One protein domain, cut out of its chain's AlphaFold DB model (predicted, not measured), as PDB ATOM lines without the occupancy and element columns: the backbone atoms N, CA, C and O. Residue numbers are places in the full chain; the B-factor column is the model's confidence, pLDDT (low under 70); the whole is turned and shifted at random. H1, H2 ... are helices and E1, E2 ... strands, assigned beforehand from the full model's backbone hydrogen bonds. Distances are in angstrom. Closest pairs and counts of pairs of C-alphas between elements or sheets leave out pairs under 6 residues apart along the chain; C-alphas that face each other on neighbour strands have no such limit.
ATOM      1  N   PHE A  32     233.466 185.982 275.954       78.06
ATOM      2  CA  PHE A  32     232.898 185.180 277.027       78.06
ATOM      3  C   PHE A  32     233.072 183.698 276.704       78.06
ATOM      4  O   PHE A  32     232.670 183.256 275.630       78.06
ATOM      5  N   GLN A  33     233.677 182.948 277.630       81.31
ATOM      6  CA  GLN A  33     233.916 181.502 277.512       81.31
ATOM      7  C   GLN A  33     234.522 181.063 276.162       81.31
ATOM      8  O   GLN A  33     233.956 180.196 275.493       81.31
ATOM      9  N   PRO A  34     235.652 181.653 275.719       85.25
ATOM     10  CA  PRO A  34     236.251 181.255 274.458       85.25
ATOM     11  C   PRO A  34     236.589 179.761 274.427       85.25
ATOM     12  O   PRO A  34     237.087 179.184 275.395       85.25
ATOM     13  N   GLU A  35     236.356 179.153 273.269       88.62
ATOM     14  CA  GLU A  35     236.653 177.749 273.017       88.62
ATOM     15  C   GLU A  35     237.745 177.631 271.955       88.62
ATOM     16  O   GLU A  35     237.701 178.297 270.919       88.62
ATOM     17  N   LEU A  36     238.716 176.750 272.187       88.38
ATOM     18  CA  LEU A  36     239.765 176.442 271.222       88.38
ATOM     19  C   LEU A  36     239.719 174.950 270.895       88.38
ATOM     20  O   LEU A  36     239.923 174.113 271.770       88.38
ATOM     21  N   THR A  37     239.434 174.622 269.635       90.81
ATOM     22  CA  THR A  37     239.365 173.238 269.144       90.81
ATOM     23  C   THR A  37     240.529 172.971 268.204       90.81
ATOM     24  O   THR A  37     240.775 173.751 267.286       90.81
ATOM     25  N   ILE A  38     241.240 171.872 268.435       90.88
ATOM     26  CA  ILE A  38     242.354 171.413 267.608       90.88
ATOM     27  C   ILE A  38     242.036 169.986 267.172       90.88
ATOM     28  O   ILE A  38     241.774 169.123 268.012       90.88
ATOM     29  N   THR A  39     242.087 169.739 265.867       92.25
ATOM     30  CA  THR A  39     241.746 168.450 265.253       92.25
ATOM     31  C   THR A  39     242.826 168.067 264.249       92.25
ATOM     32  O   THR A  39     243.409 168.944 263.605       92.25
ATOM     33  N   GLY A  40     243.107 166.768 264.131       89.75
ATOM     34  CA  GLY A  40     243.960 166.241 263.065       89.75
ATOM     35  C   GLY A  40     243.391 166.529 261.674       89.75
ATOM     36  O   GLY A  40     242.177 166.625 261.493       89.75
ATOM     37  N   LEU A  41     244.272 166.682 260.685       92.38
ATOM     38  CA  LEU A  41     243.845 166.761 259.286       92.38
ATOM     39  C   LEU A  41     243.216 165.431 258.862       92.38
ATOM     40  O   LEU A  41     243.587 164.389 259.393       92.38
ATOM     41  N   ASP A  42     242.261 165.488 257.931       91.19
ATOM     42  CA  ASP A  42     241.596 164.311 257.349       91.19
ATOM     43  C   ASP A  42     241.087 163.297 258.387       91.19
ATOM     44  O   ASP A  42     241.080 162.088 258.170       91.19
ATOM     45  N   ASP A  43     240.645 163.816 259.532       80.62
ATOM     46  CA  ASP A  43     240.130 163.045 260.654       80.62
ATOM     47  C   ASP A  43     241.136 162.090 261.336       80.62
ATOM     48  O   ASP A  43     240.733 161.176 262.060       80.62
ATOM     49  N   GLU A  44     242.440 162.322 261.167       89.81
ATOM     50  CA  GLU A  44     243.486 161.488 261.757       89.81
ATOM     51  C   GLU A  44     243.632 161.648 263.283       89.81
ATOM     52  O   GLU A  44     243.458 162.720 263.872       89.81
ATOM     53  N   TYR A  45     244.027 160.552 263.936       91.44
ATOM     54  CA  TYR A  45     244.352 160.509 265.360       91.44
ATOM     55  C   TYR A  45     245.787 160.988 265.591       91.44
ATOM     56  O   TYR A  45     246.732 160.203 265.547       91.44
ATOM     57  N   VAL A  46     245.945 162.289 265.826       90.88
ATOM     58  CA  VAL A  46     247.262 162.942 265.919       90.88
ATOM     59  C   VAL A  46     247.692 163.280 267.346       90.88
ATOM     60  O   VAL A  46     248.854 163.613 267.573       90.88
ATOM     61  N   PHE A  47     246.781 163.211 268.320       90.62
ATOM     62  CA  PHE A  47     247.106 163.480 269.718       90.62
ATOM     63  C   PHE A  47     247.461 162.185 270.424       90.62
ATOM     64  O   PHE A  47     246.640 161.276 270.481       90.62
ATOM     65  N   VAL A  48     248.659 162.121 270.992       89.19
ATOM     66  CA  VAL A  48     249.138 160.975 271.768       89.19
ATOM     67  C   VAL A  48     249.004 161.242 273.262       89.19
ATOM     68  O   VAL A  48     249.117 162.387 273.712       89.19
ATOM     69  N   ARG A  49     248.740 160.190 274.041       86.00
ATOM     70  CA  ARG A  49     248.680 160.273 275.500       86.00
ATOM     71  C   ARG A  49     250.009 160.806 276.029       86.00
ATOM     72  O   ARG A  49     251.080 160.319 275.677       86.00
ATOM     73  N   ARG A  50     249.944 161.784 276.929       78.12
ATOM     74  CA  ARG A  50     251.134 162.280 277.618       78.12
ATOM     75  C   ARG A  50     251.642 161.221 278.588       78.12
ATOM     76  O   ARG A  50     250.941 160.826 279.518       78.12
ATOM     77  N   ASP A  51     252.890 160.806 278.412       67.44
ATOM     78  CA  ASP A  51     253.579 159.989 279.402       67.44
ATOM     79  C   ASP A  51     254.028 160.884 280.573       67.44
ATOM     80  O   ASP A  51     255.033 161.598 280.502       67.44
ATOM     81  N   ILE A  52     253.245 160.872 281.658       56.09
ATOM     82  CA  ILE A  52     253.479 161.646 282.894       56.09
ATOM     83  C   ILE A  52     254.856 161.322 283.507       56.09
ATOM     84  O   ILE A  52     255.392 162.105 284.289       56.09
ATOM     85  N   SER A  53     255.457 160.183 283.149       50.66
ATOM     86  CA  SER A  53     256.722 159.731 283.727       50.66
ATOM     87  C   SER A  53     257.953 160.533 283.291       50.66
ATOM     88  O   SER A  53     258.970 160.472 283.976       50.66
ATOM     89  N   GLN A  54     257.906 161.287 282.186       47.84
ATOM     90  CA  GLN A  54     259.157 161.692 281.525       47.84
ATOM     91  C   GLN A  54     259.659 163.116 281.799       47.84
ATOM     92  O   GLN A  54     260.787 163.411 281.403       47.84
ATOM     93  N   ASP A  55     258.889 163.982 282.466       46.44
ATOM     94  CA  ASP A  55     259.317 165.369 282.750       46.44
ATOM     95  C   ASP A  55     259.557 165.665 284.253       46.44
ATOM     96  O   ASP A  55     259.933 166.786 284.580       46.44
ATOM     97  N   ASN A  56     259.466 164.680 285.161       44.66
ATOM     98  CA  ASN A  56     259.757 164.879 286.591       44.66
ATOM     99  C   ASN A  56     260.903 163.980 287.083       44.66
ATOM    100  O   ASN A  56     260.710 162.837 287.478       44.66
ATOM    101  N   LEU A  57     262.106 164.559 287.128       47.19
ATOM    102  CA  LEU A  57     263.285 164.101 287.884       47.19
ATOM    103  C   LEU A  57     263.096 164.227 289.416       47.19
ATOM    104  O   LEU A  57     264.064 164.406 290.153       47.19
ATOM    105  N   ILE A  58     261.855 164.187 289.900       49.91
ATOM    106  CA  ILE A  58     261.501 164.394 291.303       49.91
ATOM    107  C   ILE A  58     260.669 163.188 291.725       49.91
ATOM    108  O   ILE A  58     259.619 162.924 291.141       49.91
ATOM    109  N   ASP A  59     261.195 162.448 292.697       52.00
ATOM    110  CA  ASP A  59     260.512 161.367 293.402       52.00
ATOM    111  C   ASP A  59     259.362 161.993 294.203       52.00
ATOM    112  O   ASP A  59     259.544 162.494 295.313       52.00
ATOM    113  N   ASP A  60     258.212 162.123 293.548       60.06
ATOM    114  CA  ASP A  60     257.029 162.785 294.078       60.06
ATOM    115  C   ASP A  60     255.963 161.717 294.351       60.06
ATOM    116  O   ASP A  60     255.257 161.260 293.446       60.06
ATOM    117  N   GLU A  61     255.868 161.289 295.614       65.12
ATOM    118  CA  GLU A  61     254.875 160.307 296.069       65.12
ATOM    119  C   GLU A  61     253.437 160.716 295.696       65.12
ATOM    120  O   GLU A  61     252.587 159.847 295.464       65.12
ATOM    121  N   ASP A  62     253.147 162.018 295.596       61.75
ATOM    122  CA  ASP A  62     251.820 162.511 295.227       61.75
ATOM    123  C   ASP A  62     251.544 162.334 293.726       61.75
ATOM    124  O   ASP A  62     250.409 162.026 293.328       61.75
ATOM    125  N   LEU A  63     252.579 162.431 292.884       63.06
ATOM    126  CA  LEU A  63     252.490 162.103 291.461       63.06
ATOM    127  C   LEU A  63     252.199 160.612 291.262       63.06
ATOM    128  O   LEU A  63     251.329 160.248 290.467       63.06
ATOM    129  N   ASP A  64     252.879 159.745 292.007       65.00
ATOM    130  CA  ASP A  64     252.690 158.297 291.912       65.00
ATOM    131  C   ASP A  64     251.327 157.840 292.443       65.00
ATOM    132  O   ASP A  64     250.668 156.992 291.830       65.00
ATOM    133  N   ARG A  65     250.823 158.463 293.513       66.56
ATOM    134  CA  ARG A  65     249.439 158.245 293.963       66.56
ATOM    135  C   ARG A  65     248.418 158.719 292.935       66.56
ATOM    136  O   ARG A  65     247.435 158.019 292.685       66.56
ATOM    137  N   SER A  66     248.657 159.860 292.295       63.41
ATOM    138  CA  SER A  66     247.778 160.364 291.235       63.41
ATOM    139  C   SER A  66     247.758 159.435 290.020       63.41
ATOM    140  O   SER A  66     246.688 159.186 289.465       63.41
ATOM    141  N   LYS A  67     248.892 158.819 289.655       66.38
ATOM    142  CA  LYS A  67     248.930 157.797 288.592       66.38
ATOM    143  C   LYS A  67     248.020 156.610 288.893       66.38
ATOM    144  O   LYS A  67     247.436 156.071 287.960       66.38
ATOM    145  N   LEU A  68     247.867 156.195 290.155       67.81
ATOM    146  CA  LEU A  68     246.928 155.123 290.516       67.81
ATOM    147  C   LEU A  68     245.471 155.547 290.302       67.81
ATOM    148  O   LEU A  68     244.685 154.763 289.772       67.81
ATOM    149  N   LEU A  69     245.125 156.782 290.673       70.50
ATOM    150  CA  LEU A  69     243.773 157.328 290.520       70.50
ATOM    151  C   LEU A  69     243.398 157.553 289.045       70.50
ATOM    152  O   LEU A  69     242.271 157.267 288.645       70.50
ATOM    153  N   TYR A  70     244.346 158.007 288.222       68.19
ATOM    154  CA  TYR A  70     244.124 158.358 286.813       68.19
ATOM    155  C   TYR A  70     244.700 157.343 285.819       68.19
ATOM    156  O   TYR A  70     244.785 157.614 284.627       68.19
ATOM    157  N   ARG A  71     245.045 156.130 286.268       69.06
ATOM    158  CA  ARG A  71     245.693 155.098 285.437       69.06
ATOM    159  C   ARG A  71     244.958 154.807 284.124       69.06
ATOM    160  O   ARG A  71     245.602 154.556 283.105       69.06
ATOM    161  N   ASN A  72     243.628 154.859 284.170       68.81
ATOM    162  CA  ASN A  72     242.735 154.572 283.048       68.81
ATOM    163  C   ASN A  72     242.128 155.837 282.420       68.81
ATOM    164  O   ASN A  72     241.226 155.720 281.598       68.81
ATOM    165  N   ASN A  73     242.583 157.025 282.820       73.19
ATOM    166  CA  ASN A  73     242.162 158.284 282.221       73.19
ATOM    167  C   ASN A  73     243.297 158.779 281.315       73.19
ATOM    168  O   ASN A  73     244.413 158.993 281.795       73.19
ATOM    169  N   PRO A  74     243.065 158.869 279.997       76.94
ATOM    170  CA  PRO A  74     244.074 159.374 279.088       76.94
ATOM    171  C   PRO A  74     244.150 160.901 279.168       76.94
ATOM    172  O   PRO A  74     243.129 161.578 279.104       76.94
ATOM    173  N   ASP A  75     245.370 161.432 279.250       82.19
ATOM    174  CA  ASP A  75     245.629 162.871 279.281       82.19
ATOM    175  C   ASP A  75     246.314 163.301 277.979       82.19
ATOM    176  O   ASP A  75     247.495 163.018 277.760       82.19
ATOM    177  N   PHE A  76     245.585 163.995 277.103       85.00
ATOM    178  CA  PHE A  76     246.101 164.453 275.801       85.00
ATOM    179  C   PHE A  76     246.581 165.907 275.815       85.00
ATOM    180  O   PHE A  76     247.464 166.287 275.049       85.00
ATOM    181  N   ALA A  77     246.028 166.733 276.702       82.62
ATOM    182  CA  ALA A  77     246.413 168.130 276.863       82.62
ATOM    183  C   ALA A  77     246.094 168.630 278.277       82.62
ATOM    184  O   ALA A  77     245.296 168.039 278.999       82.62
ATOM    185  N   ILE A  78     246.734 169.731 278.664       79.06
ATOM    186  CA  ILE A  78     246.511 170.437 279.931       79.06
ATOM    187  C   ILE A  78     246.360 171.934 279.666       79.06
ATOM    188  O   ILE A  78     246.848 172.436 278.655       79.06
ATOM    189  N   GLY A  79     245.732 172.657 280.593       70.19
ATOM    190  CA  GLY A  79     245.670 174.116 280.562       70.19
ATOM    191  C   GLY A  79     245.588 174.704 281.968       70.19
ATOM    192  O   GLY A  79     244.914 174.158 282.837       70.19
ATOM    193  N   HIS A  80     246.272 175.826 282.201       65.50
ATOM    194  CA  HIS A  80     246.117 176.597 283.434       65.50
ATOM    195  C   HIS A  80     244.784 177.348 283.379       65.50
ATOM    196  O   HIS A  80     244.578 178.158 282.481       65.50
ATOM    197  N   GLY A  81     243.864 177.055 284.301       56.66
ATOM    198  CA  GLY A  81     242.555 177.722 284.338       56.66
ATOM    199  C   GLY A  81     241.651 177.402 283.145       56.66
ATOM    200  O   GLY A  81     240.781 178.195 282.814       56.66
ATOM    201  N   CYS A  82     241.856 176.258 282.487       62.19
ATOM    202  CA  CYS A  82     241.039 175.809 281.363       62.19
ATOM    203  C   CYS A  82     240.572 174.370 281.595       62.19
ATOM    204  O   CYS A  82     241.324 173.555 282.132       62.19
ATOM    205  N   SER A  83     239.353 174.036 281.165       72.69
ATOM    206  CA  SER A  83     238.905 172.640 281.103       72.69
ATOM    207  C   SER A  83     239.203 172.089 279.716       72.69
ATOM    208  O   SER A  83     238.975 172.766 278.715       72.69
ATOM    209  N   VAL A  84     239.731 170.871 279.655       79.38
ATOM    210  CA  VAL A  84     240.060 170.199 278.398       79.38
ATOM    211  C   VAL A  84     239.133 169.006 278.224       79.38
ATOM    212  O   VAL A  84     238.938 168.222 279.149       79.38
ATOM    213  N   GLN A  85     238.573 168.874 277.028       85.94
ATOM    214  CA  GLN A  85     237.808 167.721 276.578       85.94
ATOM    215  C   GLN A  85     238.487 167.118 275.352       85.94
ATOM    216  O   GLN A  85     239.114 167.822 274.561       85.94
ATOM    217  N   TRP A  86     238.354 165.810 275.181       88.62
ATOM    218  CA  TRP A  86     238.850 165.087 274.017       88.62
ATOM    219  C   TRP A  86     237.715 164.275 273.394       88.62
ATOM    220  O   TRP A  86     236.866 163.733 274.102       88.62
ATOM    221  N   TYR A  87     237.695 164.218 272.063       86.94
ATOM    222  CA  TYR A  87     236.671 163.529 271.274       86.94
ATOM    223  C   TYR A  87     237.314 162.511 270.344       86.94
ATOM    224  O   TYR A  87     238.456 162.702 269.916       86.94
ATOM    225  N   ASP A  88     236.553 161.454 270.043       89.88
ATOM    226  CA  ASP A  88     236.983 160.307 269.243       89.88
ATOM    227  C   ASP A  88     238.360 159.820 269.712       89.88
ATOM    228  O   ASP A  88     239.383 160.067 269.075       89.88
ATOM    229  N   PHE A  89     238.398 159.194 270.892       90.19
ATOM    230  CA  PHE A  89     239.638 158.821 271.571       90.19
ATOM    231  C   PHE A  89     239.656 157.354 272.004       90.19
ATOM    232  O   PHE A  89     238.623 156.723 272.223       90.19
ATOM    233  N   THR A  90     240.867 156.829 272.147       87.44
ATOM    234  CA  THR A  90     241.180 155.591 272.862       87.44
ATOM    235  C   THR A  90     242.031 155.934 274.088       87.44
ATOM    236  O   THR A  90     242.282 157.104 274.364       87.44
ATOM    237  N   ASN A  91     242.530 154.939 274.820       84.25
ATOM    238  CA  ASN A  91     243.437 155.205 275.942       84.25
ATOM    239  C   ASN A  91     244.788 155.805 275.520       84.25
ATOM    240  O   ASN A  91     245.478 156.352 276.368       84.25
ATOM    241  N   GLU A  92     245.167 155.713 274.244       86.44
ATOM    242  CA  GLU A  92     246.506 156.111 273.786       86.44
ATOM    243  C   GLU A  92     246.492 157.276 272.802       86.44
ATOM    244  O   GLU A  92     247.482 157.998 272.692       86.44
ATOM    245  N   ILE A  93     245.378 157.478 272.094       90.31
ATOM    246  CA  ILE A  93     245.277 158.477 271.029       90.31
ATOM    247  C   ILE A  93     243.923 159.179 271.015       90.31
ATOM    248  O   ILE A  93     242.900 158.559 271.304       90.31
ATOM    249  N   ALA A  94     243.909 160.443 270.606       91.12
ATOM    250  CA  ALA A  94     242.703 161.218 270.348       91.12
ATOM    251  C   ALA A  94     242.783 161.923 268.992       91.12
ATOM    252  O   ALA A  94     243.862 162.258 268.494       91.12
ATOM    253  N   LYS A  95     241.614 162.167 268.409       91.81
ATOM    254  CA  LYS A  95     241.464 162.905 267.154       91.81
ATOM    255  C   LYS A  95     241.319 164.406 267.371       91.81
ATOM    256  O   LYS A  95     241.872 165.202 266.616       91.81
ATOM    257  N   THR A  96     240.555 164.789 268.393       90.12
ATOM    258  CA  THR A  96     240.234 166.190 268.680       90.12
ATOM    259  C   THR A  96     240.440 166.499 270.151       90.12
ATOM    260  O   THR A  96     239.998 165.747 271.018       90.12
ATOM    261  N   VAL A  97     241.043 167.655 270.418       89.62
ATOM    262  CA  VAL A  97     241.144 168.262 271.745       89.62
ATOM    263  C   VAL A  97     240.426 169.605 271.712       89.62
ATOM    264  O   VAL A  97     240.672 170.435 270.839       89.62
ATOM    265  N   LYS A  98     239.543 169.830 272.681       88.88
ATOM    266  CA  LYS A  98     238.790 171.068 272.859       88.88
ATOM    267  C   LYS A  98     239.084 171.660 274.225       88.88
ATOM    268  O   LYS A  98     239.024 170.970 275.237       88.88
ATOM    269  N   ASN A  99     239.386 172.944 274.251       84.88
ATOM    270  CA  ASN A  99     239.692 173.693 275.453       84.88
ATOM    271  C   ASN A  99     238.618 174.758 275.688       84.88
ATOM    272  O   ASN A  99     238.268 175.485 274.761       84.88
ATOM    273  N   TYR A 100     238.125 174.837 276.921       81.19
ATOM    274  CA  TYR A 100     237.259 175.909 277.402       81.19
ATOM    275  C   TYR A 100     238.106 176.840 278.259       81.19
ATOM    276  O   TYR A 100     238.608 176.433 279.314       81.19
ATOM    277  N   ILE A 101     238.267 178.071 277.788       78.19
ATOM    278  CA  ILE A 101     239.065 179.100 278.436       78.19
ATOM    279  C   ILE A 101     238.116 179.917 279.309       78.19
ATOM    280  O   ILE A 101     237.203 180.574 278.809       78.19
ATOM    281  N   TYR A 102     238.318 179.865 280.622       66.62
ATOM    282  CA  TYR A 102     237.555 180.683 281.556       66.62
ATOM    283  C   TYR A 102     238.258 182.042 281.693       66.62
ATOM    284  O   TYR A 102     239.369 182.115 282.216       66.62
TER     285      TYR A 102
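AT A GLANCE: This is residues 32 to 102 of the 103 residues of an uncharacterized protein of Sporolactobacillus inulinus (UniProt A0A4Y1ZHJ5). A small twisted wall of three antiparallel strands, E1, E3 and E2, stands at one end, and a long loop swings out from it to a short lone helix, H1, which lies well away from the sheet before the chain comes back to the hairpin of E2 and E3. Residues 54 to 62, of which 61 to 62 belong to H1, stick out at the far end. The printed part has 71 residues, with one named helix and three named strands in the order E1, H1, E2, E3, and the sheet's order is E1, E3, E2. The class is mixed, helices and strands, with under half of the residues in named elements. The whole is only just loose, close to compact, with a radius of gyration of the C-alphas of 13.8 A and spans of 39 by 30 by 20 A.

IN THESE COORDINATES: Find C-alpha 35 at (236.653, 177.749, 273.017), where strand E1 begins; it runs through residues 35 to 39, 13.1 A from first to last C-alpha. Go on to C-alpha 61 at (254.875, 160.307, 296.069), where helix H1 begins; it covers residues 61 to 69, 12.8 A. Strand E2 is residues 82 to 89, 19.7 A. Strand E3, the longest by residues, is residues 93 to 101, 22.8 A; it ends at C-alpha 101 at (239.065, 179.100, 278.436), and it bends by 60 degrees at residue 96.

HOW THE PARTS SIT: Look first at the sheet, where E3 is the inner strand and E1 and E2 are the edge strands. E1 and E3 are antiparallel, at 166 degrees between their directions; the C-alphas of Thr 37 and Lys 98 face each other at 4.3 A, and N 99 and O 36 are within hydrogen-bond range at 2.8 A. E2 and E3 form a hairpin at 155 degrees; C-alphas 89 and 94 face each other at 4.1 A, and N 85 and O 98 are 2.8 A apart. The sheet is only just strongly twisted, with C-alphas up to 4.4 A off its best plane. Residues 47 to 48 make a short antiparallel pairing with residues 93 to 94 of E3. E1, H1 and E2 form a split strand-helix-strand unit, two strands running the same way with E3 between them, and its crossover is right-handed. H1 is not on the sheet, with 0 pairs of C-alphas within 10 A, and H1 and E3 are apart. In H1 every O i to N i+4 pair is within hydrogen-bond range.

THE WHOLE: The C-alphas of Asp 42 and Glu 61 are the two farthest apart, at 41.1 A. The printed part has no cut. The links from E1 to H1, 21 residues, and from H1 to E2, 12 residues, are long; that from E2 to E3 is tight. The mean pLDDT of the printed part is 76.4; look for values under 70 at residues 51 to 68, 70 to 72, 80 to 82 and 102.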